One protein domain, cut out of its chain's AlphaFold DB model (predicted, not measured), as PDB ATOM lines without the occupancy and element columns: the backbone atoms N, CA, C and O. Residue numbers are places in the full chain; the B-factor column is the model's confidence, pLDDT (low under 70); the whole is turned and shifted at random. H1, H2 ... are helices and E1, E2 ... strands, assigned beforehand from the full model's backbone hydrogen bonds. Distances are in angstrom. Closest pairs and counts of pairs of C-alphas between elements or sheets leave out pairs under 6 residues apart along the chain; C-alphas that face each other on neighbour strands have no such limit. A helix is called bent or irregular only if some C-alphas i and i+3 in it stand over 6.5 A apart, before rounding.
ATOM      1  N   SER A 186      51.475  49.499  40.925       88.38
ATOM      2  CA  SER A 186      50.425  48.492  41.054       88.38
ATOM      3  C   SER A 186      50.883  47.316  41.896       88.38
ATOM      4  O   SER A 186      52.027  46.872  41.801       88.38
ATOM      5  N   ILE A 187      49.985  46.826  42.746       88.69
ATOM      6  CA  ILE A 187      50.234  45.675  43.610       88.69
ATOM      7  C   ILE A 187      49.090  44.676  43.491       88.69
ATOM      8  O   ILE A 187      47.915  45.039  43.453       88.69
ATOM      9  N   ALA A 188      49.447  43.399  43.443       90.31
ATOM     10  CA  ALA A 188      48.517  42.285  43.472       90.31
ATOM     11  C   ALA A 188      48.761  41.481  44.751       90.31
ATOM     12  O   ALA A 188      49.894  41.089  45.032       90.31
ATOM     13  N   VAL A 189      47.705  41.228  45.521       89.12
ATOM     14  CA  VAL A 189      47.771  40.365  46.707       89.12
ATOM     15  C   VAL A 189      47.353  38.967  46.287       89.12
ATOM     16  O   VAL A 189      46.219  38.768  45.870       89.12
ATOM     17  N   LEU A 190      48.257  37.992  46.362       91.00
ATOM     18  CA  LEU A 190      47.920  36.614  46.003       91.00
ATOM     19  C   LEU A 190      46.895  36.015  46.987       91.00
ATOM     20  O   LEU A 190      46.961  36.329  48.179       91.00
ATOM     21  N   PRO A 191      45.980  35.136  46.523       89.00
ATOM     22  CA  PRO A 191      45.014  34.481  47.394       89.00
ATOM     23  C   PRO A 191      45.699  33.748  48.542       89.00
ATOM     24  O   PRO A 191      46.588  32.919  48.333       89.00
ATOM     25  N   PHE A 192      45.260  34.039  49.762       90.69
ATOM     26  CA  PHE A 192      45.771  33.356  50.939       90.69
ATOM     27  C   PHE A 192      45.379  31.873  50.905       90.69
ATOM     28  O   PHE A 192      44.264  31.500  50.511       90.69
ATOM     29  N   LYS A 193      46.323  31.022  51.315       85.88
ATOM     30  CA  LYS A 193      46.142  29.572  51.393       85.88
ATOM     31  C   LYS A 193      45.618  29.206  52.781       85.88
ATOM     32  O   LYS A 193      46.199  29.613  53.781       85.88
ATOM     33  N   ASN A 194      44.538  28.426  52.840       86.56
ATOM     34  CA  ASN A 194      44.110  27.806  54.090       86.56
ATOM     35  C   ASN A 194      45.034  26.614  54.377       86.56
ATOM     36  O   ASN A 194      45.055  25.661  53.603       86.56
ATOM     37  N   MET A 195      45.818  26.697  55.451       82.75
ATOM     38  CA  MET A 195      46.712  25.619  55.899       82.75
ATOM     39  C   MET A 195      46.078  24.740  56.989       82.75
ATOM     40  O   MET A 195      46.713  23.803  57.462       82.75
ATOM     41  N   SER A 196      44.848  25.049  57.409       84.38
ATOM     42  CA  SER A 196      44.091  24.262  58.382       84.38
ATOM     43  C   SER A 196      43.378  23.088  57.706       84.38
ATOM     44  O   SER A 196      42.996  23.174  56.539       84.38
ATOM     45  N   ALA A 197      43.156  22.007  58.459       78.19
ATOM     46  CA  ALA A 197      42.358  20.860  58.017       78.19
ATOM     47  C   ALA A 197      40.855  21.183  57.924       78.19
ATOM     48  O   ALA A 197      40.103  20.475  57.260       78.19
ATOM     49  N   ASP A 198      40.418  22.254  58.587       84.81
ATOM     50  CA  ASP A 198      39.023  22.674  58.618       84.81
ATOM     51  C   ASP A 198      38.700  23.649  57.472       84.81
ATOM     52  O   ASP A 198      39.323  24.712  57.322       84.81
ATOM     53  N   SER A 199      37.691  23.283  56.676       77.81
ATOM     54  CA  SER A 199      37.192  24.040  55.528       77.81
ATOM     55  C   SER A 199      36.460  25.327  55.923       77.81
ATOM     56  O   SER A 199      36.405  26.257  55.112       77.81
ATOM     57  N   SER A 200      35.981  25.442  57.168       78.94
ATOM     58  CA  SER A 200      35.315  26.647  57.681       78.94
ATOM     59  C   SER A 200      36.249  27.873  57.713       78.94
ATOM     60  O   SER A 200      35.821  29.006  57.472       78.94
ATOM     61  N   ASN A 201      37.560  27.643  57.868       84.81
ATOM     62  CA  ASN A 201      38.586  28.690  57.893       84.81
ATOM     63  C   ASN A 201      38.769  29.407  56.548       84.81
ATOM     64  O   ASN A 201      39.385  30.473  56.497       84.81
ATOM     65  N   LEU A 202      38.214  28.876  55.454       84.06
ATOM     66  CA  LEU A 202      38.276  29.530  54.147       84.06
ATOM     67  C   LEU A 202      37.595  30.908  54.169       84.06
ATOM     68  O   LEU A 202      38.102  31.853  53.562       84.06
ATOM     69  N   TYR A 203      36.486  31.047  54.900       86.19
ATOM     70  CA  TYR A 203      35.784  32.324  55.052       86.19
ATOM     71  C   TYR A 203      36.616  33.350  55.823       86.19
ATOM     72  O   TYR A 203      36.719  34.500  55.398       86.19
ATOM     73  N   PHE A 204      37.268  32.921  56.905       89.31
ATOM     74  CA  PHE A 204      38.160  33.767  57.697       89.31
ATOM     75  C   PHE A 204      39.355  34.264  56.872       89.31
ATOM     76  O   PHE A 204      39.631  35.463  56.811       89.31
ATOM     77  N   VAL A 205      40.018  33.349  56.163       88.62
ATOM     78  CA  VAL A 205      41.163  33.648  55.295       88.62
ATOM     79  C   VAL A 205      40.779  34.623  54.174       88.62
ATOM     80  O   VAL A 205      41.525  35.559  53.881       88.62
ATOM     81  N   ASN A 206      39.596  34.450  53.581       88.25
ATOM     82  CA  ASN A 206      39.063  35.382  52.588       88.25
ATOM     83  C   ASN A 206      38.776  36.765  53.191       88.25
ATOM     84  O   ASN A 206      39.118  37.769  52.574       88.25
ATOM     85  N   GLY A 207      38.211  36.830  54.399       90.94
ATOM     86  CA  GLY A 207      37.976  38.095  55.102       90.94
ATOM     87  C   GLY A 207      39.268  38.871  55.384       90.94
ATOM     88  O   GLY A 207      39.327  40.078  55.154       90.94
ATOM     89  N   LEU A 208      40.334  38.179  55.800       91.00
ATOM     90  CA  LEU A 208      41.656  38.788  55.998       91.00
ATOM     91  C   LEU A 208      42.254  39.338  54.697       91.00
ATOM     92  O   LEU A 208      42.893  40.395  54.701       91.00
ATOM     93  N   MET A 209      42.047  38.638  53.582       91.62
ATOM     94  CA  MET A 209      42.494  39.096  52.268       91.62
ATOM     95  C   MET A 209      41.764  40.379  51.849       91.62
ATOM     96  O   MET A 209      42.421  41.333  51.434       91.62
ATOM     97  N   GLU A 210      40.440  40.441  52.017       90.69
ATOM     98  CA  GLU A 210      39.649  41.646  51.716       90.69
ATOM     99  C   GLU A 210      40.072  42.841  52.574       90.69
ATOM    100  O   GLU A 210      40.274  43.939  52.058       90.69
ATOM    101  N   ALA A 211      40.292  42.628  53.875       93.31
ATOM    102  CA  ALA A 211      40.777  43.680  54.766       93.31
ATOM    103  C   ALA A 211      42.162  44.203  54.339       93.31
ATOM    104  O   ALA A 211      42.426  45.407  54.391       93.31
ATOM    105  N   SER A 212      43.038  43.309  53.872       91.56
ATOM    106  CA  SER A 212      44.361  43.672  53.357       91.56
ATOM    107  C   SER A 212      44.262  44.482  52.062       91.56
ATOM    108  O   SER A 212      44.913  45.519  51.943       91.56
ATOM    109  N   LEU A 213      43.411  44.062  51.119       91.06
ATOM    110  CA  LEU A 213      43.145  44.799  49.880       91.06
ATOM    111  C   LEU A 213      42.581  46.194  50.171       91.06
ATOM    112  O   LEU A 213      43.090  47.176  49.636       91.06
ATOM    113  N   GLY A 214      41.599  46.292  51.069       90.31
ATOM    114  CA  GLY A 214      41.006  47.566  51.471       90.31
ATOM    115  C   GLY A 214      42.006  48.509  52.146       90.31
ATOM    116  O   GLY A 214      41.970  49.712  51.910       90.31
ATOM    117  N   ASN A 215      42.942  47.989  52.946       92.75
ATOM    118  CA  ASN A 215      44.001  48.811  53.539       92.75
ATOM    119  C   ASN A 215      45.027  49.288  52.507       92.75
ATOM    120  O   ASN A 215      45.463  50.434  52.582       92.75
ATOM    121  N   LEU A 216      45.388  48.452  51.533       90.69
ATOM    122  CA  LEU A 216      46.300  48.844  50.455       90.69
ATOM    123  C   LEU A 216      45.674  49.885  49.518       90.69
ATOM    124  O   LEU A 216      46.387  50.747  49.018       90.69
ATOM    125  N   GLN A 217      44.353  49.842  49.319       88.62
ATOM    126  CA  GLN A 217      43.621  50.831  48.516       88.62
ATOM    127  C   GLN A 217      43.613  52.235  49.137       88.62
ATOM    128  O   GLN A 217      43.341  53.200  48.432       88.62
ATOM    129  N   LYS A 218      43.920  52.374  50.434       90.56
ATOM    130  CA  LYS A 218      44.029  53.683  51.105       90.56
ATOM    131  C   LYS A 218      45.311  54.442  50.748       90.56
ATOM    132  O   LYS A 218      45.464  55.586  51.159       90.56
ATOM    133  N   ILE A 219      46.254  53.807  50.052       89.00
ATOM    134  CA  ILE A 219      47.510  54.435  49.636       89.00
ATOM    135  C   ILE A 219      47.247  55.181  48.319       89.00
ATOM    136  O   ILE A 219      47.000  54.546  47.299       89.00
ATOM    137  N   GLU A 220      47.311  56.517  48.353       79.88
ATOM    138  CA  GLU A 220      46.864  57.412  47.264       79.88
ATOM    139  C   GLU A 220      47.536  57.134  45.906       79.88
ATOM    140  O   GLU A 220      46.877  57.169  44.870       79.88
ATOM    141  N   ASP A 221      48.814  56.747  45.913       83.62
ATOM    142  CA  ASP A 221      49.603  56.482  44.699       83.62
ATOM    143  C   ASP A 221      49.732  54.981  44.350       83.62
ATOM    144  O   ASP A 221      50.665  54.576  43.642       83.62
ATOM    145  N   LEU A 222      48.841  54.121  44.866       85.19
ATOM    146  CA  LEU A 222      48.913  52.666  44.686       85.19
ATOM    147  C   LEU A 222      47.631  52.074  44.081       85.19
ATOM    148  O   LEU A 222      46.580  51.982  44.713       85.19
ATOM    149  N   ARG A 223      47.743  51.543  42.862       87.31
ATOM    150  CA  ARG A 223      46.695  50.766  42.199       87.31
ATOM    151  C   ARG A 223      46.693  49.321  42.701       87.31
ATOM    152  O   ARG A 223      47.531  48.504  42.320       87.31
ATOM    153  N   VAL A 224      45.699  48.964  43.500       89.06
ATOM    154  CA  VAL A 224      45.518  47.581  43.960       89.06
ATOM    155  C   VAL A 224      44.722  46.773  42.931       89.06
ATOM    156  O   VAL A 224      43.627  47.163  42.529       89.06
ATOM    157  N   ILE A 225      45.268  45.634  42.501       86.06
ATOM    158  CA  ILE A 225      44.590  44.688  41.604       86.06
ATOM    159  C   ILE A 225      43.508  43.928  42.379       86.06
ATOM    160  O   ILE A 225      43.733  43.492  43.508       86.06
ATOM    161  N   SER A 226      42.326  43.764  41.774       86.25
ATOM    162  CA  SER A 226      41.184  43.122  42.429       86.25
ATOM    163  C   SER A 226      41.442  41.646  42.740       86.25
ATOM    164  O   SER A 226      42.196  40.953  42.048       86.25
ATOM    165  N   ARG A 227      40.732  41.134  43.750       86.06
ATOM    166  CA  ARG A 227      40.770  39.718  44.125       86.06
ATOM    167  C   ARG A 227      40.425  38.786  42.961       86.06
ATOM    168  O   ARG A 227      41.132  37.812  42.727       86.06
ATOM    169  N   THR A 228      39.374  39.087  42.201       85.06
ATOM    170  CA  THR A 228      38.910  38.229  41.096       85.06
ATOM    171  C   THR A 228      39.973  38.031  40.014       85.06
ATOM    172  O   THR A 228      40.065  36.947  39.440       85.06
ATOM    173  N   SER A 229      40.833  39.027  39.775       83.44
ATOM    174  CA  SER A 229      41.921  38.933  38.793       83.44
ATOM    175  C   SER A 229      43.041  37.966  39.196       83.44
ATOM    176  O   SER A 229      43.744  37.444  38.325       83.44
ATOM    177  N   VAL A 230      43.212  37.708  40.496       83.19
ATOM    178  CA  VAL A 230      44.301  36.883  41.048       83.19
ATOM    179  C   VAL A 230      43.837  35.525  41.585       83.19
ATOM    180  O   VAL A 230      44.680  34.680  41.872       83.19
ATOM    181  N   GLU A 231      42.526  35.264  41.663       84.75
ATOM    182  CA  GLU A 231      41.955  33.994  42.160       84.75
ATOM    183  C   GLU A 231      42.454  32.756  41.395       84.75
ATOM    184  O   GLU A 231      42.685  31.705  41.992       84.75
ATOM    185  N   LYS A 232      42.747  32.891  40.094       82.38
ATOM    186  CA  LYS A 232      43.354  31.816  39.284       82.38
ATOM    187  C   LYS A 232      44.683  31.289  39.847       82.38
ATOM    188  O   LYS A 232      45.068  30.162  39.552       82.38
ATOM    189  N   TYR A 233      45.368  32.072  40.681       80.56
ATOM    190  CA  TYR A 233      46.644  31.697  41.293       80.56
ATOM    191  C   TYR A 233      46.502  30.940  42.616       80.56
ATOM    192  O   TYR A 233      47.508  30.517  43.179       80.56
ATOM    193  N   ARG A 234      45.278  30.700  43.102       77.75
ATOM    194  CA  ARG A 234      45.037  29.930  44.331       77.75
ATOM    195  C   ARG A 234      45.544  28.484  44.241       77.75
ATOM    196  O   ARG A 234      45.994  27.938  45.245       77.75
TER     197      ARG A 234
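What this domain is: This is residues 186 to 234 of the 246 residues of the protein "Adenylate cyclase" of Jejuia pallidilutea (UniProt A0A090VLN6). The printed part makes three passes along one long axis: a stretch with no named element, residues 186 to 200, runs out along the long helix H1, H1 runs back, and E1 with the short helix H2 folds back along the same axis. The turn at one end, residues 196 to 201, stands free. The printed part has 49 residues, with H1, E1 and H2 in that order, and its class is mostly helix. It is only just loose, close to compact, with a radius of gyration of the C-alphas of 11.8 A; the outline, 39 by 19 by 13 A, is only just elongated.

How they stand to each other: Start at residues 186 to 187, which pair parallel with residues 223 to 224 of E1, residues 222 to 224; E1 pairs with no named strand. Look next at H1, residues 201 to 216: its closest C-alphas to E1 are those of Leu 216 and Val 224, 6.7 A apart. H2, residues 227 to 234, is close to H1 but not clearly touching, the closest C-alphas being those of Glu 210 and Arg 227, 7.9 A apart. H1 and H2 run opposite ways at a steep tilt of 49 degrees. E1 and H2 are apart. In H1 every O i to N i+4 pair is within hydrogen-bond range; in H2 it is 1 of 4, beside 3 of 5 O i to N i+3 pairs.

Where its parts are: Find C-alpha 186 at (50.425, 48.492, 41.054), where the printed part begins. H1 starts at C-alpha 201, (38.586, 28.690, 57.893), and runs 22.8 A to C-alpha 216. E1 spans 6.2 A. H2 spans 10.7 A and ends at C-alpha 234, (45.037, 29.930, 44.331); it is irregular, with C-alphas 229 and 232 7.3 A apart.

The domain as a whole: The two C-alphas farthest apart, those of Ala 197 and Asp 221, are 38.7 A from each other. The printed part has no cut, and the links H1 to E1 and E1 to H2 are tight. Mean pLDDT of the printed part is 86.7, and no printed residue is under 70.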